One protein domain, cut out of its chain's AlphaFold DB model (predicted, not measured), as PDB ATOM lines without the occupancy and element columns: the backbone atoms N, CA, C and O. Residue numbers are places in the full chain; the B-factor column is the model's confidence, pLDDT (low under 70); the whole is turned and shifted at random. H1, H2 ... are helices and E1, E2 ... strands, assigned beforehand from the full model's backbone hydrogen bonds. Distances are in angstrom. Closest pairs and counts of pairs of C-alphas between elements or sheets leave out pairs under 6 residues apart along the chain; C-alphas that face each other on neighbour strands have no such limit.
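AT A GLANCE: This is residues 20 to 97 of the 144 residues of an uncharacterized protein of Phytophthora megakarya (UniProt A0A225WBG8). The model is an open, spread-out arch with a small three-stranded sheet, E1 to E3, at one end, two helices, H1 and H2, that pack on each other between the ends, and a third helix, H3, at the other end. H1 runs away from the sheet, H2 folds back on H1, and residues 72 to 80 lead across to H3, which sticks out with residues 81 to 86 and 88 to 94. The printed part has 78 residues with three named strands and three named helices, in the order E1 E2 E3 H1 H2 H3, and its class is mixed, helices and strands. The sheet is antiparallel, in the order E1, E2, E3. The whole is extended, with a radius of gyration of the C-alphas of 18.2 A, and flat, spanning 47 by 45 by 18 A.

HOW THE PARTS SIT: E1, residues 21 to 24, E2, residues 27 to 30, and E3, residues 35 to 38, form a meander, each strand the antiparallel neighbour of the one before. E1 and E2 are a hairpin at 154 degrees between their directions, with N 22 and O 29 within hydrogen-bond range at 2.9 A. E2 and E3 are a hairpin at 155 degrees, with N 28 and O 37 within hydrogen-bond range at 2.8 A. H1, residues 40 to 54, is only just not on the sheet, with 4 pairs of C-alphas within 10 A. H1 touches H2, residues 61 to 71, and their closest C-alphas, those of Pro 46 and Ser 70, are 5.2 A apart. They run opposite ways at a steep tilt of 45 degrees. H3, residues 81 to 94, touches no helix and is apart from H1, H2 and the three strands. In H2 and H3 every O i to N i+4 pair is within hydrogen-bond range; in H1, 10 of 11 are.

IN THESE COORDINATES: E1 begins at C-alpha 21 (29.855, -66.543, 53.871). E1 and E2 each measure 9.8 A from first to last C-alpha, and E3 10.1 A. H1, the longest helix with 15 residues, measures 20.9 A and begins at C-alpha 40 (25.399, -57.439, 44.188). H2 measures 15.3 A and H3 19.9 A. H3 ends at C-alpha 94 (28.029, -27.879, 67.273).

THE WHOLE: The two C-alphas farthest apart, those of Asp 55 and Pro 97, are 49.7 A apart. The printed part has no cut. The links from E1 to E2, E2 to E3 and E3 to H1 are tight; those from H1 to H2 and H2 to H3 are short but not tight. The mean pLDDT of the printed part is 79.7, and residues 73 to 77, residue 94 and residues 96 to 97 are under 70.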
ATOM      1  N   THR A  20      30.889 -69.628  56.462       82.81
ATOM      2  CA  THR A  20      32.062 -68.898  55.942       82.81
ATOM      3  C   THR A  20      31.700 -67.726  55.034       82.81
ATOM      4  O   THR A  20      32.520 -66.838  54.811       82.81
ATOM      5  N   ARG A  21      30.457 -67.690  54.540       84.81
ATOM      6  CA  ARG A  21      29.855 -66.543  53.871       84.81
ATOM      7  C   ARG A  21      28.626 -66.063  54.621       84.81
ATOM      8  O   ARG A  21      27.643 -66.793  54.712       84.81
ATOM      9  N   GLN A  22      28.640 -64.817  55.081       85.81
ATOM     10  CA  GLN A  22      27.512 -64.218  55.795       85.81
ATOM     11  C   GLN A  22      27.235 -62.787  55.358       85.81
ATOM     12  O   GLN A  22      28.125 -62.053  54.932       85.81
ATOM     13  N   ARG A  23      25.969 -62.376  55.485       82.31
ATOM     14  CA  ARG A  23      25.550 -61.003  55.217       82.31
ATOM     15  C   ARG A  23      25.281 -60.269  56.520       82.31
ATOM     16  O   ARG A  23      24.246 -60.487  57.139       82.31
ATOM     17  N   VAL A  24      26.158 -59.337  56.877       78.75
ATOM     18  CA  VAL A  24      26.069 -58.557  58.120       78.75
ATOM     19  C   VAL A  24      26.115 -57.072  57.770       78.75
ATOM     20  O   VAL A  24      26.882 -56.660  56.903       78.75
ATOM     21  N   LEU A  25      25.215 -56.263  58.341       78.31
ATOM     22  CA  LEU A  25      25.071 -54.826  58.016       78.31
ATOM     23  C   LEU A  25      24.903 -54.538  56.499       78.31
ATOM     24  O   LEU A  25      25.213 -53.466  55.968       78.31
ATOM     25  N   GLY A  26      24.384 -55.524  55.758       74.94
ATOM     26  CA  GLY A  26      24.206 -55.473  54.307       74.94
ATOM     27  C   GLY A  26      25.506 -55.549  53.492       74.94
ATOM     28  O   GLY A  26      25.502 -55.132  52.329       74.94
ATOM     29  N   LEU A  27      26.597 -56.025  54.082       79.50
ATOM     30  CA  LEU A  27      27.840 -56.408  53.411       79.50
ATOM     31  C   LEU A  27      27.949 -57.935  53.406       79.50
ATOM     32  O   LEU A  27      27.440 -58.583  54.314       79.50
ATOM     33  N   GLU A  28      28.571 -58.498  52.379       85.56
ATOM     34  CA  GLU A  28      28.905 -59.918  52.278       85.56
ATOM     35  C   GLU A  28      30.322 -60.128  52.809       85.56
ATOM     36  O   GLU A  28      31.280 -59.592  52.254       85.56
ATOM     37  N   PHE A  29      30.444 -60.892  53.885       83.94
ATOM     38  CA  PHE A  29      31.702 -61.330  54.474       83.94
ATOM     39  C   PHE A  29      31.986 -62.740  53.971       83.94
ATOM     40  O   PHE A  29      31.125 -63.603  54.101       83.94
ATOM     41  N   ASP A  30      33.162 -62.963  53.392       84.44
ATOM     42  CA  ASP A  30      33.671 -64.271  52.981       84.44
ATOM     43  C   ASP A  30      34.979 -64.525  53.737       84.44
ATOM     44  O   ASP A  30      36.019 -63.950  53.407       84.44
ATOM     45  N   SER A  31      34.923 -65.350  54.783       82.38
ATOM     46  CA  SER A  31      36.087 -65.679  55.607       82.38
ATOM     47  C   SER A  31      37.052 -66.638  54.909       82.38
ATOM     48  O   SER A  31      38.237 -66.628  55.225       82.38
ATOM     49  N   THR A  32      36.588 -67.426  53.931       79.00
ATOM     50  CA  THR A  32      37.446 -68.318  53.137       79.00
ATOM     51  C   THR A  32      38.301 -67.522  52.158       79.00
ATOM     52  O   THR A  32      39.485 -67.797  51.998       79.00
ATOM     53  N   ALA A  33      37.709 -66.516  51.512       80.19
ATOM     54  CA  ALA A  33      38.423 -65.624  50.605       80.19
ATOM     55  C   ALA A  33      39.105 -64.444  51.320       80.19
ATOM     56  O   ALA A  33      39.865 -63.722  50.680       80.19
ATOM     57  N   VAL A  34      38.822 -64.232  52.611       77.69
ATOM     58  CA  VAL A  34      39.252 -63.065  53.404       77.69
ATOM     59  C   VAL A  34      38.827 -61.757  52.730       77.69
ATOM     60  O   VAL A  34      39.618 -60.851  52.477       77.69
ATOM     61  N   LEU A  35      37.545 -61.667  52.373       72.12
ATOM     62  CA  LEU A  35      36.997 -60.528  51.643       72.12
ATOM     63  C   LEU A  35      35.696 -60.034  52.260       72.12
ATOM     64  O   LEU A  35      34.828 -60.807  52.650       72.12
ATOM     65  N   VAL A  36      35.537 -58.714  52.247       79.75
ATOM     66  CA  VAL A  36      34.270 -58.045  52.538       79.75
ATOM     67  C   VAL A  36      33.830 -57.324  51.277       79.75
ATOM     68  O   VAL A  36      34.582 -56.543  50.694       79.75
ATOM     69  N   ARG A  37      32.617 -57.614  50.812       79.50
ATOM     70  CA  ARG A  37      32.079 -57.095  49.555       79.50
ATOM     71  C   ARG A  37      30.723 -56.456  49.770       79.50
ATOM     72  O   ARG A  37      29.925 -56.844  50.617       79.50
ATOM     73  N   MET A  38      30.432 -55.460  48.949       80.88
ATOM     74  CA  MET A  38      29.075 -54.956  48.834       80.88
ATOM     75  C   MET A  38      28.211 -56.023  48.147       80.88
ATOM     76  O   MET A  38      28.633 -56.590  47.140       80.88
ATOM     77  N   THR A  39      26.994 -56.264  48.643       78.12
ATOM     78  CA  THR A  39      26.053 -57.173  47.962       78.12
ATOM     79  C   THR A  39      25.829 -56.743  46.511       78.12
ATOM     80  O   THR A  39      25.742 -55.548  46.203       78.12
ATOM     81  N   LYS A  40      25.647 -57.715  45.612       78.19
ATOM     82  CA  LYS A  40      25.399 -57.439  44.188       78.19
ATOM     83  C   LYS A  40      24.201 -56.503  43.972       78.19
ATOM     84  O   LYS A  40      24.268 -55.600  43.145       78.19
ATOM     85  N   ALA A  41      23.159 -56.616  44.796       77.25
ATOM     86  CA  ALA A  41      22.002 -55.719  44.769       77.25
ATOM     87  C   ALA A  41      22.348 -54.250  45.097       77.25
ATOM     88  O   ALA A  41      21.822 -53.334  44.458       77.25
ATOM     89  N   LYS A  42      23.254 -54.010  46.058       72.31
ATOM     90  CA  LYS A  42      23.739 -52.661  46.399       72.31
ATOM     91  C   LYS A  42      24.596 -52.044  45.289       72.31
ATOM     92  O   LYS A  42      24.687 -50.824  45.240       72.31
ATOM     93  N   ILE A  43      25.178 -52.854  44.402       79.56
ATOM     94  CA  ILE A  43      25.949 -52.401  43.229       79.56
ATOM     95  C   ILE A  43      25.036 -52.206  42.010       79.56
ATOM     96  O   ILE A  43      25.133 -51.207  41.297       79.56
ATOM     97  N   ASP A  44      24.122 -53.144  41.773       84.00
ATOM     98  CA  ASP A  44      23.262 -53.141  40.592       84.00
ATOM     99  C   ASP A  44      22.243 -51.991  40.628       84.00
ATOM    100  O   ASP A  44      21.914 -51.432  39.584       84.00
ATOM    101  N   LYS A  45      21.771 -51.583  41.816       82.69
ATOM    102  CA  LYS A  45      20.854 -50.440  41.950       82.69
ATOM    103  C   LYS A  45      21.485 -49.119  41.464       82.69
ATOM    104  O   LYS A  45      20.895 -48.515  40.572       82.69
ATOM    105  N   PRO A  46      22.654 -48.672  41.970       80.44
ATOM    106  CA  PRO A  46      23.364 -47.520  41.415       80.44
ATOM    107  C   PRO A  46      23.626 -47.657  39.916       80.44
ATOM    108  O   PRO A  46      23.326 -46.730  39.176       80.44
ATOM    109  N   ARG A  47      24.093 -48.824  39.443       85.00
ATOM    110  CA  ARG A  47      24.340 -49.060  38.008       85.00
ATOM    111  C   ARG A  47      23.109 -48.793  37.146       85.00
ATOM    112  O   ARG A  47      23.224 -48.107  36.139       85.00
ATOM    113  N   ARG A  48      21.934 -49.286  37.550       87.50
ATOM    114  CA  ARG A  48      20.674 -49.031  36.830       87.50
ATOM    115  C   ARG A  48      20.292 -47.556  36.840       87.50
ATOM    116  O   ARG A  48      19.851 -47.049  35.818       87.50
ATOM    117  N   ILE A  49      20.458 -46.876  37.976       84.62
ATOM    118  CA  ILE A  49      20.131 -45.449  38.100       84.62
ATOM    119  C   ILE A  49      21.062 -44.609  37.214       84.62
ATOM    120  O   ILE A  49      20.585 -43.711  36.531       84.62
ATOM    121  N   ILE A  50      22.359 -44.931  37.177       85.75
ATOM    122  CA  ILE A  50      23.342 -44.279  36.300       85.75
ATOM    123  C   ILE A  50      23.003 -44.541  34.831       85.75
ATOM    124  O   ILE A  50      22.932 -43.591  34.065       85.75
ATOM    125  N   ALA A  51      22.750 -45.796  34.446       87.38
ATOM    126  CA  ALA A  51      22.408 -46.150  33.068       87.38
ATOM    127  C   ALA A  51      21.150 -45.409  32.589       87.38
ATOM    128  O   ALA A  51      21.163 -44.789  31.535       87.38
ATOM    129  N   ALA A  52      20.095 -45.381  33.407       84.44
ATOM    130  CA  ALA A  52      18.869 -44.652  33.087       84.44
ATOM    131  C   ALA A  52      19.064 -43.126  33.027       84.44
ATOM    132  O   ALA A  52      18.316 -42.444  32.333       84.44
ATOM    133  N   ALA A  53      20.033 -42.585  33.770       85.75
ATOM    134  CA  ALA A  53      20.363 -41.162  33.765       85.75
ATOM    135  C   ALA A  53      21.309 -40.757  32.623       85.75
ATOM    136  O   ALA A  53      21.349 -39.581  32.276       85.75
ATOM    137  N   TYR A  54      22.068 -41.699  32.061       88.19
ATOM    138  CA  TYR A  54      23.072 -41.430  31.031       88.19
ATOM    139  C   TYR A  54      22.444 -41.044  29.686       88.19
ATOM    140  O   TYR A  54      22.917 -40.119  29.034       88.19
ATOM    141  N   ASP A  55      21.348 -41.704  29.308       83.44
ATOM    142  CA  ASP A  55      20.710 -41.526  27.995       83.44
ATOM    143  C   ASP A  55      19.705 -40.359  27.942       83.44
ATOM    144  O   ASP A  55      19.081 -40.112  26.909       83.44
ATOM    145  N   VAL A  56      19.510 -39.633  29.047       83.50
ATOM    146  CA  VAL A  56      18.485 -38.585  29.154       83.50
ATOM    147  C   VAL A  56      19.100 -37.196  29.285       83.50
ATOM    148  O   VAL A  56      20.020 -36.964  30.061       83.50
ATOM    149  N   THR A  57      18.542 -36.231  28.556       84.88
ATOM    150  CA  THR A  57      18.986 -34.826  28.585       84.88
ATOM    151  C   THR A  57      18.368 -34.021  29.729       84.88
ATOM    152  O   THR A  57      18.880 -32.963  30.087       84.88
ATOM    153  N   VAL A  58      17.275 -34.514  30.324       89.19
ATOM    154  CA  VAL A  58      16.575 -33.877  31.447       89.19
ATOM    155  C   VAL A  58      16.180 -34.935  32.474       89.19
ATOM    156  O   VAL A  58      15.575 -35.953  32.138       89.19
ATOM    157  N   LEU A  59      16.479 -34.673  33.748       87.50
ATOM    158  CA  LEU A  59      16.082 -35.514  34.876       87.50
ATOM    159  C   LEU A  59      15.039 -34.809  35.737       87.50
ATOM    160  O   LEU A  59      15.142 -33.620  36.035       87.50
ATOM    161  N   THR A  60      14.062 -35.569  36.228       91.06
ATOM    162  CA  THR A  60      13.191 -35.070  37.298       91.06
ATOM    163  C   THR A  60      14.004 -34.862  38.578       91.06
ATOM    164  O   THR A  60      14.943 -35.613  38.855       91.06
ATOM    165  N   ARG A  61      13.606 -33.907  39.429       88.19
ATOM    166  CA  ARG A  61      14.260 -33.666  40.733       88.19
ATOM    167  C   ARG A  61      14.360 -34.940  41.585       88.19
ATOM    168  O   ARG A  61      15.363 -35.169  42.254       88.19
ATOM    169  N   LYS A  62      13.333 -35.795  41.530       89.69
ATOM    170  CA  LYS A  62      13.304 -37.093  42.220       89.69
ATOM    171  C   LYS A  62      14.364 -38.053  41.672       89.69
ATOM    172  O   LYS A  62      15.075 -38.668  42.463       89.69
ATOM    173  N   ALA A  63      14.482 -38.172  40.349       83.31
ATOM    174  CA  ALA A  63      15.490 -39.019  39.711       83.31
ATOM    175  C   ALA A  63      16.913 -38.504  39.980       83.31
ATOM    176  O   ALA A  63      17.783 -39.288  40.349       83.31
ATOM    177  N   TYR A  64      17.116 -37.186  39.918       86.88
ATOM    178  CA  TYR A  64      18.379 -36.533  40.263       86.88
ATOM    179  C   TYR A  64      18.803 -36.806  41.717       86.88
ATOM    180  O   TYR A  64      19.907 -37.283  41.967       86.88
ATOM    181  N   ASN A  65      17.904 -36.608  42.687       87.31
ATOM    182  CA  ASN A  65      18.192 -36.907  44.094       87.31
ATOM    183  C   ASN A  65      18.446 -38.406  44.330       87.31
ATOM    184  O   ASN A  65      19.260 -38.773  45.176       87.31
ATOM    185  N   SER A  66      17.772 -39.284  43.579       86.31
ATOM    186  CA  SER A  66      18.009 -40.729  43.639       86.31
ATOM    187  C   SER A  66      19.399 -41.103  43.115       86.31
ATOM    188  O   SER A  66      20.081 -41.911  43.750       86.31
ATOM    189  N   LEU A  67      19.836 -40.476  42.019       85.19
ATOM    190  CA  LEU A  67      21.180 -40.614  41.461       85.19
ATOM    191  C   LEU A  67      22.237 -40.159  42.469       85.19
ATOM    192  O   LEU A  67      23.083 -40.969  42.851       85.19
ATOM    193  N   LEU A  68      22.131 -38.930  42.988       85.81
ATOM    194  CA  LEU A  68      23.048 -38.411  44.008       85.81
ATOM    195  C   LEU A  68      23.087 -39.305  45.250       85.81
ATOM    196  O   LEU A  68      24.159 -39.666  45.728       85.81
ATOM    197  N   GLY A  69      21.927 -39.739  45.745       84.62
ATOM    198  CA  GLY A  69      21.849 -40.636  46.895       84.62
ATOM    199  C   GLY A  69      22.540 -41.981  46.654       84.62
ATOM    200  O   GLY A  69      23.138 -42.529  47.582       84.62
ATOM    201  N   SER A  70      22.489 -42.508  45.426       82.44
ATOM    202  CA  SER A  70      23.160 -43.759  45.049       82.44
ATOM    203  C   SER A  70      24.676 -43.611  44.868       82.44
ATOM    204  O   SER A  70      25.402 -44.572  45.116       82.44
ATOM    205  N   LEU A  71      25.146 -42.414  44.501       78.62
ATOM    206  CA  LEU A  71      26.553 -42.106  44.233       78.62
ATOM    207  C   LEU A  71      27.297 -41.477  45.415       78.62
ATOM    208  O   LEU A  71      28.522 -41.469  45.397       78.62
ATOM    209  N   ARG A  72      26.594 -41.010  46.456       77.94
ATOM    210  CA  ARG A  72      27.157 -40.221  47.571       77.94
ATOM    211  C   ARG A  72      28.419 -40.788  48.229       77.94
ATOM    212  O   ARG A  72      29.193 -40.034  48.796       77.94
ATOM    213  N   HIS A  73      28.599 -42.108  48.184       69.44
ATOM    214  CA  HIS A  73      29.729 -42.810  48.805       69.44
ATOM    215  C   HIS A  73      30.927 -43.007  47.869       69.44
ATOM    216  O   HIS A  73      31.956 -43.511  48.299       69.44
ATOM    217  N   VAL A  74      30.779 -42.671  46.585       63.81
ATOM    218  CA  VAL A  74      31.755 -42.954  45.518       63.81
ATOM    219  C   VAL A  74      32.105 -41.706  44.707       63.81
ATOM    220  O   VAL A  74      33.159 -41.657  44.086       63.81
ATOM    221  N   SER A  75      31.233 -40.697  44.696       58.91
ATOM    222  CA  SER A  75      31.476 -39.430  44.015       58.91
ATOM    223  C   SER A  75      32.055 -38.392  44.969       58.91
ATOM    224  O   SER A  75      31.433 -38.057  45.979       58.91
ATOM    225  N   THR A  76      33.187 -37.808  44.600       60.88
ATOM    226  CA  THR A  76      33.667 -36.556  45.186       60.88
ATOM    227  C   THR A  76      32.783 -35.413  44.688       60.88
ATOM    228  O   THR A  76      32.614 -35.237  43.483       60.88
ATOM    229  N   VAL A  77      32.195 -34.641  45.603       67.31
ATOM    230  CA  VAL A  77      31.352 -33.483  45.266       67.31
ATOM    231  C   VAL A  77      32.137 -32.200  45.525       67.31
ATOM    232  O   VAL A  77      32.730 -32.034  46.591       67.31
ATOM    233  N   THR A  78      32.130 -31.272  44.568       70.31
ATOM    234  CA  THR A  78      32.651 -29.913  44.766       70.31
ATOM    235  C   THR A  78      31.720 -29.135  45.695       70.31
ATOM    236  O   THR A  78      30.549 -28.935  45.376       70.31
ATOM    237  N   VAL A  79      32.233 -28.692  46.842       75.19
ATOM    238  CA  VAL A  79      31.449 -27.973  47.857       75.19
ATOM    239  C   VAL A  79      31.181 -26.535  47.393       75.19
ATOM    240  O   VAL A  79      32.114 -25.733  47.296       75.19
ATOM    241  N   SER A  80      29.914 -26.209  47.114       83.19
ATOM    242  CA  SER A  80      29.491 -24.861  46.702       83.19
ATOM    243  C   SER A  80      29.620 -23.838  47.841       83.19
ATOM    244  O   SER A  80      29.760 -24.202  49.010       83.19
ATOM    245  N   GLY A  81      29.560 -22.540  47.516       86.25
ATOM    246  CA  GLY A  81      29.586 -21.468  48.522       86.25
ATOM    247  C   GLY A  81      28.451 -21.578  49.549       86.25
ATOM    248  O   GLY A  81      28.698 -21.455  50.743       86.25
ATOM    249  N   GLU A  82      27.236 -21.906  49.102       81.25
ATOM    250  CA  GLU A  82      26.080 -22.126  49.984       81.25
ATOM    251  C   GLU A  82      26.280 -23.339  50.901       81.25
ATOM    252  O   GLU A  82      26.043 -23.252  52.101       81.25
ATOM    253  N   MET A  83      26.823 -24.443  50.373       72.44
ATOM    254  CA  MET A  83      27.145 -25.623  51.183       72.44
ATOM    255  C   MET A  83      28.196 -25.305  52.252       72.44
ATOM    256  O   MET A  83      28.099 -25.794  53.374       72.44
ATOM    257  N   LYS A  84      29.192 -24.466  51.939       79.12
ATOM    258  CA  LYS A  84      30.159 -23.989  52.939       79.12
ATOM    259  C   LYS A  84      29.478 -23.147  54.016       79.12
ATOM    260  O   LYS A  84      29.814 -23.299  55.186       79.12
ATOM    261  N   GLN A  85      28.520 -22.302  53.642       76.19
ATOM    262  CA  GLN A  85      27.771 -21.478  54.588       76.19
ATOM    263  C   GLN A  85      26.905 -22.327  55.529       76.19
ATOM    264  O   GLN A  85      26.894 -22.087  56.735       76.19
ATOM    265  N   ASP A  86      26.242 -23.360  55.006       74.69
ATOM    266  CA  ASP A  86      25.486 -24.317  55.818       74.69
ATOM    267  C   ASP A  86      26.399 -25.102  56.766       74.69
ATOM    268  O   ASP A  86      26.079 -25.260  57.944       74.69
ATOM    269  N   LEU A  87      27.567 -25.546  56.292       81.19
ATOM    270  CA  LEU A  87      28.567 -26.203  57.137       81.19
ATOM    271  C   LEU A  87      29.091 -25.271  58.237       81.19
ATOM    272  O   LEU A  87      29.229 -25.710  59.375       81.19
ATOM    273  N   LEU A  88      29.329 -23.988  57.940       81.38
ATOM    274  CA  LEU A  88      29.703 -22.979  58.941       81.38
ATOM    275  C   LEU A  88      28.597 -22.765  59.977       81.38
ATOM    276  O   LEU A  88      28.877 -22.619  61.167       81.38
ATOM    277  N   ARG A  89      27.333 -22.786  59.550       74.56
ATOM    278  CA  ARG A  89      26.190 -22.688  60.458       74.56
ATOM    279  C   ARG A  89      26.112 -23.902  61.384       74.56
ATOM    280  O   ARG A  89      25.969 -23.737  62.592       74.56
ATOM    281  N   TRP A  90      26.252 -25.111  60.843       73.44
ATOM    282  CA  TRP A  90      26.310 -26.336  61.647       73.44
ATOM    283  C   TRP A  90      27.518 -26.361  62.578       73.44
ATOM    284  O   TRP A  90      27.382 -26.756  63.728       73.44
ATOM    285  N   TRP A  91      28.673 -25.875  62.128       78.12
ATOM    286  CA  TRP A  91      29.858 -25.715  62.963       78.12
ATOM    287  C   TRP A  91      29.562 -24.854  64.195       78.12
ATOM    288  O   TRP A  91      29.854 -25.268  65.311       78.12
ATOM    289  N   GLN A  92      28.915 -23.699  64.020       77.69
ATOM    290  CA  GLN A  92      28.507 -22.835  65.133       77.69
ATOM    291  C   GLN A  92      27.514 -23.526  66.076       77.69
ATOM    292  O   GLN A  92      27.647 -23.403  67.289       77.69
ATOM    293  N   VAL A  93      26.555 -24.277  65.529       74.06
ATOM    294  CA  VAL A  93      25.580 -25.065  66.300       74.06
ATOM    295  C   VAL A  93      26.278 -26.152  67.125       74.06
ATOM    296  O   VAL A  93      26.006 -26.276  68.312       74.06
ATOM    297  N   PHE A  94      27.236 -26.880  66.549       68.75
ATOM    298  CA  PHE A  94      28.029 -27.879  67.273       68.75
ATOM    299  C   PHE A  94      28.995 -27.275  68.296       68.75
ATOM    300  O   PHE A  94      29.456 -27.979  69.180       68.75
ATOM    301  N   HIS A  95      29.302 -25.980  68.226       70.19
ATOM    302  CA  HIS A  95      30.066 -25.292  69.273       70.19
ATOM    303  C   HIS A  95      29.177 -24.758  70.401       70.19
ATOM    304  O   HIS A  95      29.684 -24.176  71.361       70.19
ATOM    305  N   GLN A  96      27.859 -24.962  70.324       68.25
ATOM    306  CA  GLN A  96      26.973 -24.667  71.435       68.25
ATOM    307  C   GLN A  96      27.070 -25.778  72.494       68.25
ATOM    308  O   GLN A  96      26.840 -26.949  72.180       68.25
ATOM    309  N   PRO A  97      27.349 -25.439  73.765       59.00
ATOM    310  CA  PRO A  97      27.559 -26.423  74.828       59.00
ATOM    311  C   PRO A  97      26.327 -27.299  75.095       59.00
ATOM    312  O   PRO A  97      26.478 -28.430  75.542       59.00
TER     313      PRO A  97